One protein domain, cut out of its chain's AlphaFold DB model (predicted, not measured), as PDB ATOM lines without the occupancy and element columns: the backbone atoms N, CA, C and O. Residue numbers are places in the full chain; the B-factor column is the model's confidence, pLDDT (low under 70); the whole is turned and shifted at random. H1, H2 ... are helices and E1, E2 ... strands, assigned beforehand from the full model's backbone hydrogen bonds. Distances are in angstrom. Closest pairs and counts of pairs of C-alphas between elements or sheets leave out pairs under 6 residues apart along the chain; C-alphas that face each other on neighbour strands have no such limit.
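Overview. This is residues 296 to 338 and 364 to 378 of the 378 residues of the protein "Sulfate_transp domain-containing protein" of Angiostrongylus cantonensis (UniProt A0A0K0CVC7). The longest helix, H2, and the helix before it, H1, lie side by side as a helical hairpin, turning at one end of an elongated model; past the other end of H2 lie the short strand E1 and the closing residues 368 to 378, apart from the sequence of H2 by a cut. The hairpin makes most of the length, and the part beyond it has no named element other than E1. The printed part has 58 residues with two named helices and one named strand, in the order H1, H2, E1, and the class is mostly helix. The whole is only just loose, close to extended, with a radius of gyration of the C-alphas of 15.2 A. The C-alphas span 51 by 22 by 12 A, only just a rod.

Arrangement. H2, residues 314 to 333, touches H1, residues 296 to 311, with 18 pairs of C-alphas within 8 A. The closest C-alphas of the two are those of Thr 309 and Gly 317, 4.3 A apart. Their centres are 9.8 A apart. Their lines stand at a shallow tilt of 18 degrees, and they run opposite ways. A tight link of 2 residues joins them, and the two form a helical hairpin. In both H1 and H2 every backbone O i to N i+4 pair is within hydrogen-bond range. E1, residues 364 to 367, is apart from H2. It is also apart from H1. E1 pairs with no named strand.

Along the chain. H2 runs from Val 314 to Ser 333, 28.6 A from first to last C-alpha, with C-alpha 314 at (146.059, 140.464, 194.733) and C-alpha 333 at (152.132, 117.177, 179.218). H1 runs from Lys 296, whose C-alpha is at (162.901, 128.668, 181.971), to Phe 311, and measures 22.5 A. E1 runs from Val 364 to Phe 367, 10.0 A, and its last C-alpha is at (157.597, 107.055, 175.698).

Size, cuts and confidence. The two C-alphas farthest apart in the domain are those of Asn 313, in the link between H1 and H2, and Val 364, 51.9 A. The C-alphas of the first and last printed residues, Lys 296 and Arg 378, are 24.5 A apart, and Arg 378 is the chain's last residue. Residues 339 to 363 are not printed, and the C-alphas of Trp 338 and Val 364 are 10.9 A apart across this cut. The link from H2 to E1 runs across the cut, with 30 residues between them in the chain. The mean pLDDT of the printed part is 77.3, and residues 338 and 378 are under 70.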
ATOM      1  N   LYS A 296     163.391 127.402 182.552       84.38
ATOM      2  CA  LYS A 296     162.901 128.668 181.971       84.38
ATOM      3  C   LYS A 296     161.391 128.839 182.166       84.38
ATOM      4  O   LYS A 296     160.891 129.955 182.279       84.38
ATOM      5  N   ILE A 297     160.674 127.721 182.210       80.94
ATOM      6  CA  ILE A 297     159.221 127.668 182.343       80.94
ATOM      7  C   ILE A 297     158.793 128.124 183.743       80.94
ATOM      8  O   ILE A 297     157.946 129.005 183.875       80.94
ATOM      9  N   ASP A 298     159.431 127.591 184.786       78.81
ATOM     10  CA  ASP A 298     159.124 127.959 186.173       78.81
ATOM     11  C   ASP A 298     159.504 129.416 186.469       78.81
ATOM     12  O   ASP A 298     158.795 130.120 187.194       78.81
ATOM     13  N   PHE A 299     160.579 129.903 185.840       82.75
ATOM     14  CA  PHE A 299     160.938 131.318 185.858       82.75
ATOM     15  C   PHE A 299     159.856 132.199 185.210       82.75
ATOM     16  O   PHE A 299     159.490 133.229 185.774       82.75
ATOM     17  N   SER A 300     159.294 131.786 184.069       83.56
ATOM     18  CA  SER A 300     158.206 132.515 183.400       83.56
ATOM     19  C   SER A 300     156.951 132.616 184.276       83.56
ATOM     20  O   SER A 300     156.410 133.709 184.452       83.56
ATOM     21  N   ILE A 301     156.540 131.515 184.925       81.06
ATOM     22  CA  ILE A 301     155.414 131.510 185.883       81.06
ATOM     23  C   ILE A 301     155.667 132.507 187.019       81.06
ATOM     24  O   ILE A 301     154.760 133.244 187.419       81.06
ATOM     25  N   TRP A 302     156.906 132.565 187.517       80.69
ATOM     26  CA  TRP A 302     157.289 133.508 188.561       80.69
ATOM     27  C   TRP A 302     157.160 134.966 188.110       80.69
ATOM     28  O   TRP A 302     156.533 135.764 188.811       80.69
ATOM     29  N   VAL A 303     157.689 135.307 186.930       84.50
ATOM     30  CA  VAL A 303     157.646 136.675 186.387       84.50
ATOM     31  C   VAL A 303     156.211 137.117 186.116       84.50
ATOM     32  O   VAL A 303     155.830 138.215 186.524       84.50
ATOM     33  N   VAL A 304     155.402 136.266 185.476       85.19
ATOM     34  CA  VAL A 304     153.994 136.569 185.173       85.19
ATOM     35  C   VAL A 304     153.213 136.785 186.460       85.19
ATOM     36  O   VAL A 304     152.520 137.790 186.593       85.19
ATOM     37  N   SER A 305     153.364 135.898 187.447       79.06
ATOM     38  CA  SER A 305     152.635 136.047 188.703       79.06
ATOM     39  C   SER A 305     153.065 137.287 189.482       79.06
ATOM     40  O   SER A 305     152.206 138.038 189.941       79.06
ATOM     41  N   PHE A 306     154.371 137.559 189.595       80.25
ATOM     42  CA  PHE A 306     154.869 138.773 190.250       80.25
ATOM     43  C   PHE A 306     154.343 140.038 189.559       80.25
ATOM     44  O   PHE A 306     153.816 140.926 190.218       80.25
ATOM     45  N   THR A 307     154.393 140.077 188.228       83.75
ATOM     46  CA  THR A 307     153.916 141.210 187.425       83.75
ATOM     47  C   THR A 307     152.409 141.405 187.593       83.75
ATOM     48  O   THR A 307     151.978 142.445 188.088       83.75
ATOM     49  N   CYS A 308     151.588 140.397 187.279       81.62
ATOM     50  CA  CYS A 308     150.128 140.501 187.378       81.62
ATOM     51  C   CYS A 308     149.672 140.940 188.767       81.62
ATOM     52  O   CYS A 308     148.727 141.703 188.894       81.62
ATOM     53  N   THR A 309     150.342 140.482 189.816       73.81
ATOM     54  CA  THR A 309     149.907 140.758 191.182       73.81
ATOM     55  C   THR A 309     150.396 142.087 191.755       73.81
ATOM     56  O   THR A 309     149.772 142.574 192.689       73.81
ATOM     57  N   VAL A 310     151.468 142.670 191.206       76.44
ATOM     58  CA  VAL A 310     151.907 144.041 191.524       76.44
ATOM     59  C   VAL A 310     151.051 145.072 190.783       76.44
ATOM     60  O   VAL A 310     150.713 146.111 191.349       76.44
ATOM     61  N   PHE A 311     150.691 144.793 189.524       78.44
ATOM     62  CA  PHE A 311     149.907 145.708 188.686       78.44
ATOM     63  C   PHE A 311     148.389 145.622 188.925       78.44
ATOM     64  O   PHE A 311     147.702 146.635 188.824       78.44
ATOM     65  N   ILE A 312     147.859 144.444 189.260       78.69
ATOM     66  CA  ILE A 312     146.419 144.179 189.442       78.69
ATOM     67  C   ILE A 312     146.125 143.921 190.936       78.69
ATOM     68  O   ILE A 312     147.033 143.876 191.767       78.69
ATOM     69  N   ASN A 313     144.855 143.759 191.313       72.00
ATOM     70  CA  ASN A 313     144.470 143.272 192.638       72.00
ATOM     71  C   ASN A 313     145.104 141.911 192.959       72.00
ATOM     72  O   ASN A 313     145.238 141.038 192.102       72.00
ATOM     73  N   VAL A 314     145.398 141.688 194.244       70.25
ATOM     74  CA  VAL A 314     146.059 140.464 194.733       70.25
ATOM     75  C   VAL A 314     145.280 139.196 194.367       70.25
ATOM     76  O   VAL A 314     145.878 138.183 194.008       70.25
ATOM     77  N   MET A 315     143.954 139.259 194.461       71.00
ATOM     78  CA  MET A 315     143.055 138.127 194.238       71.00
ATOM     79  C   MET A 315     142.985 137.744 192.757       71.00
ATOM     80  O   MET A 315     143.182 136.585 192.400       71.00
ATOM     81  N   GLU A 316     142.787 138.738 191.893       75.69
ATOM     82  CA  GLU A 316     142.728 138.571 190.437       75.69
ATOM     83  C   GLU A 316     144.086 138.154 189.869       75.69
ATOM     84  O   GLU A 316     144.173 137.198 189.101       75.69
ATOM     85  N   GLY A 317     145.171 138.802 190.305       75.31
ATOM     86  CA  GLY A 317     146.524 138.451 189.879       75.31
ATOM     87  C   GLY A 317     146.900 137.015 190.255       75.31
ATOM     88  O   GLY A 317     147.552 136.321 189.473       75.31
ATOM     89  N   LEU A 318     146.451 136.533 191.422       72.06
ATOM     90  CA  LEU A 318     146.654 135.141 191.818       72.06
ATOM     91  C   LEU A 318     145.871 134.180 190.913       72.06
ATOM     92  O   LEU A 318     146.457 133.204 190.445       72.06
ATOM     93  N   ALA A 319     144.606 134.479 190.613       75.44
ATOM     94  CA  ALA A 319     143.794 133.677 189.698       75.44
ATOM     95  C   ALA A 319     144.426 133.586 188.298       75.44
ATOM     96  O   ALA A 319     144.597 132.485 187.774       75.44
ATOM     97  N   ILE A 320     144.868 134.715 187.734       82.62
ATOM     98  CA  ILE A 320     145.549 134.764 186.429       82.62
ATOM     99  C   ILE A 320     146.816 133.903 186.452       82.62
ATOM    100  O   ILE A 320     147.046 133.099 185.550       82.62
ATOM    101  N   SER A 321     147.622 134.018 187.510       75.31
ATOM    102  CA  SER A 321     148.851 133.232 187.617       75.31
ATOM    103  C   SER A 321     148.614 131.733 187.789       75.31
ATOM    104  O   SER A 321     149.404 130.932 187.294       75.31
ATOM    105  N   LEU A 322     147.516 131.345 188.442       73.38
ATOM    106  CA  LEU A 322     147.115 129.948 188.571       73.38
ATOM    107  C   LEU A 322     146.694 129.375 187.214       73.38
ATOM    108  O   LEU A 322     147.136 128.289 186.851       73.38
ATOM    109  N   ILE A 323     145.898 130.123 186.446       81.31
ATOM    110  CA  ILE A 323     145.494 129.736 185.087       81.31
ATOM    111  C   ILE A 323     146.729 129.585 184.194       81.31
ATOM    112  O   ILE A 323     146.867 128.583 183.495       81.31
ATOM    113  N   PHE A 324     147.666 130.532 184.264       83.94
ATOM    114  CA  PHE A 324     148.917 130.468 183.509       83.94
ATOM    115  C   PHE A 324     149.773 129.249 183.890       83.94
ATOM    116  O   PHE A 324     150.302 128.557 183.015       83.94
ATOM    117  N   ALA A 325     149.873 128.936 185.186       75.94
ATOM    118  CA  ALA A 325     150.572 127.745 185.661       75.94
ATOM    119  C   ALA A 325     149.904 126.451 185.160       75.94
ATOM    120  O   ALA A 325     150.596 125.555 184.679       75.94
ATOM    121  N   LEU A 326     148.571 126.366 185.203       77.19
ATOM    122  CA  LEU A 326     147.818 125.219 184.684       77.19
ATOM    123  C   LEU A 326     148.023 125.039 183.178       77.19
ATOM    124  O   LEU A 326     148.322 123.934 182.730       77.19
ATOM    125  N   PHE A 327     147.934 126.122 182.408       83.81
ATOM    126  CA  PHE A 327     148.163 126.094 180.963       83.81
ATOM    127  C   PHE A 327     149.565 125.576 180.624       83.81
ATOM    128  O   PHE A 327     149.746 124.745 179.736       83.81
ATOM    129  N   THR A 328     150.555 126.009 181.398       81.31
ATOM    130  CA  THR A 328     151.945 125.581 181.253       81.31
ATOM    131  C   THR A 328     152.134 124.089 181.554       81.31
ATOM    132  O   THR A 328     152.850 123.399 180.827       81.31
ATOM    133  N   VAL A 329     151.475 123.562 182.593       77.56
ATOM    134  CA  VAL A 329     151.500 122.125 182.922       77.56
ATOM    135  C   VAL A 329     150.864 121.297 181.807       77.56
ATOM    136  O   VAL A 329     151.438 120.289 181.394       77.56
ATOM    137  N   ILE A 330     149.721 121.743 181.280       81.75
ATOM    138  CA  ILE A 330     149.050 121.080 180.156       81.75
ATOM    139  C   ILE A 330     149.975 121.067 178.939       81.75
ATOM    140  O   ILE A 330     150.222 119.997 178.389       81.75
ATOM    141  N   GLY A 331     150.548 122.218 178.572       81.69
ATOM    142  CA  GLY A 331     151.464 122.342 177.435       81.69
ATOM    143  C   GLY A 331     152.668 121.404 177.532       81.69
ATOM    144  O   GLY A 331     153.001 120.738 176.557       81.69
ATOM    145  N   ARG A 332     153.264 121.264 178.721       76.19
ATOM    146  CA  ARG A 332     154.344 120.293 178.959       76.19
ATOM    147  C   ARG A 332     153.879 118.847 178.819       76.19
ATOM    148  O   ARG A 332     154.595 118.032 178.255       76.19
ATOM    149  N   SER A 333     152.685 118.529 179.314       78.12
ATOM    150  CA  SER A 333     152.132 117.177 179.218       78.12
ATOM    151  C   SER A 333     151.781 116.771 177.783       78.12
ATOM    152  O   SER A 333     151.700 115.579 177.497       78.12
ATOM    153  N   GLN A 334     151.562 117.745 176.893       80.56
ATOM    154  CA  GLN A 334     151.298 117.516 175.469       80.56
ATOM    155  C   GLN A 334     152.560 117.197 174.651       80.56
ATOM    156  O   GLN A 334     152.437 116.749 173.513       80.56
ATOM    157  N   TRP A 335     153.758 117.474 175.177       73.69
ATOM    158  CA  TRP A 335     155.029 117.331 174.451       73.69
ATOM    159  C   TRP A 335     155.992 116.431 175.242       73.69
ATOM    160  O   TRP A 335     157.018 116.917 175.725       73.69
ATOM    161  N   PRO A 336     155.662 115.140 175.443       70.38
ATOM    162  CA  PRO A 336     156.599 114.202 176.042       70.38
ATOM    163  C   PRO A 336     157.779 113.955 175.092       70.38
ATOM    164  O   PRO A 336     157.602 113.819 173.882       70.38
ATOM    165  N   GLU A 337     158.991 113.890 175.641       70.56
ATOM    166  CA  GLU A 337     160.144 113.424 174.875       70.56
ATOM    167  C   GLU A 337     159.991 111.919 174.595       70.56
ATOM    168  O   GLU A 337     159.545 111.144 175.448       70.56
ATOM    169  N   TRP A 338     160.334 111.513 173.377       67.56
ATOM    170  CA  TRP A 338     160.337 110.125 172.930       67.56
ATOM    171  C   TRP A 338     161.776 109.740 172.596       67.56
ATOM    172  O   TRP A 338     162.505 110.515 171.974       67.56
ATOM    173  N   VAL A 364     162.211  99.442 169.026       74.94
ATOM    174  CA  VAL A 364     161.702  99.644 170.393       74.94
ATOM    175  C   VAL A 364     161.530 101.138 170.659       74.94
ATOM    176  O   VAL A 364     162.504 101.891 170.723       74.94
ATOM    177  N   PHE A 365     160.278 101.556 170.849       75.38
ATOM    178  CA  PHE A 365     159.923 102.917 171.246       75.38
ATOM    179  C   PHE A 365     159.718 102.998 172.754       75.38
ATOM    180  O   PHE A 365     158.949 102.223 173.328       75.38
ATOM    181  N   ARG A 366     160.369 103.973 173.394       75.56
ATOM    182  CA  ARG A 366     160.100 104.332 174.787       75.56
ATOM    183  C   ARG A 366     159.492 105.730 174.846       75.56
ATOM    184  O   ARG A 366     160.122 106.710 174.458       75.56
ATOM    185  N   PHE A 367     158.275 105.804 175.375       74.75
ATOM    186  CA  PHE A 367     157.597 107.055 175.698       74.75
ATOM    187  C   PHE A 367     157.879 107.416 177.160       74.75
ATOM    188  O   PHE A 367     157.490 106.670 178.058       74.75
ATOM    189  N   ASP A 368     158.524 108.556 177.414       71.56
ATOM    190  CA  ASP A 368     158.815 109.032 178.778       71.56
ATOM    191  C   ASP A 368     157.678 109.906 179.359       71.56
ATOM    192  O   ASP A 368     157.882 110.713 180.269       71.56
ATOM    193  N   GLY A 369     156.444 109.733 178.870       72.12
ATOM    194  CA  GLY A 369     155.273 110.473 179.340       72.12
ATOM    195  C   GLY A 369     153.996 109.631 179.405       72.12
ATOM    196  O   GLY A 369     153.865 108.642 178.684       72.12
ATOM    197  N   PRO A 370     153.033 110.008 180.266       74.00
ATOM    198  CA  PRO A 370     151.737 109.347 180.317       74.00
ATOM    199  C   PRO A 370     150.944 109.621 179.032       74.00
ATOM    200  O   PRO A 370     150.833 110.766 178.588       74.00
ATOM    201  N   LEU A 371     150.354 108.570 178.466       76.00
ATOM    202  CA  LEU A 371     149.392 108.680 177.371       76.00
ATOM    203  C   LEU A 371     148.061 109.187 177.940       76.00
ATOM    204  O   LEU A 371     147.458 108.572 178.820       76.00
ATOM    205  N   LEU A 372     147.638 110.348 177.464       80.06
ATOM    206  CA  LEU A 372     146.434 111.064 177.857       80.06
ATOM    207  C   LEU A 372     145.561 111.268 176.620       80.06
ATOM    208  O   LEU A 372     146.060 111.367 175.505       80.06
ATOM    209  N   PHE A 373     144.253 111.438 176.817       77.94
ATOM    210  CA  PHE A 373     143.326 111.750 175.719       77.94
ATOM    211  C   PHE A 373     143.789 112.938 174.859       77.94
ATOM    212  O   PHE A 373     143.526 113.002 173.669       77.94
ATOM    213  N   THR A 374     144.505 113.878 175.466       73.88
ATOM    214  CA  THR A 374     144.991 115.082 174.804       73.88
ATOM    215  C   THR A 374     146.213 114.849 173.906       73.88
ATOM    216  O   THR A 374     146.359 115.571 172.926       73.88
ATOM    217  N   ASN A 375     147.048 113.836 174.180       78.44
ATOM    218  CA  ASN A 375     148.256 113.543 173.396       78.44
ATOM    219  C   ASN A 375     148.144 112.283 172.519       78.44
ATOM    220  O   ASN A 375     149.115 111.941 171.864       78.44
ATOM    221  N   VAL A 376     146.983 111.618 172.482       77.50
ATOM    222  CA  VAL A 376     146.797 110.317 171.809       77.50
ATOM    223  C   VAL A 376     146.890 110.371 170.279       77.50
ATOM    224  O   VAL A 376     147.224 109.373 169.652       77.50
ATOM    225  N   GLU A 377     146.567 111.515 169.671       75.56
ATOM    226  CA  GLU A 377     146.583 111.692 168.209       75.56
ATOM    227  C   GLU A 377     147.957 112.113 167.662       75.56
ATOM    228  O   GLU A 377     148.128 112.220 166.447       75.56
ATOM    229  N   ARG A 378     148.922 112.383 168.545       64.50
ATOM    230  CA  ARG A 378     150.301 112.741 168.200       64.50
ATOM    231  C   ARG A 378     151.230 111.573 168.460       64.50
ATOM    232  O   ARG A 378     152.147 111.407 167.628       64.50
TER     233      ARG A 378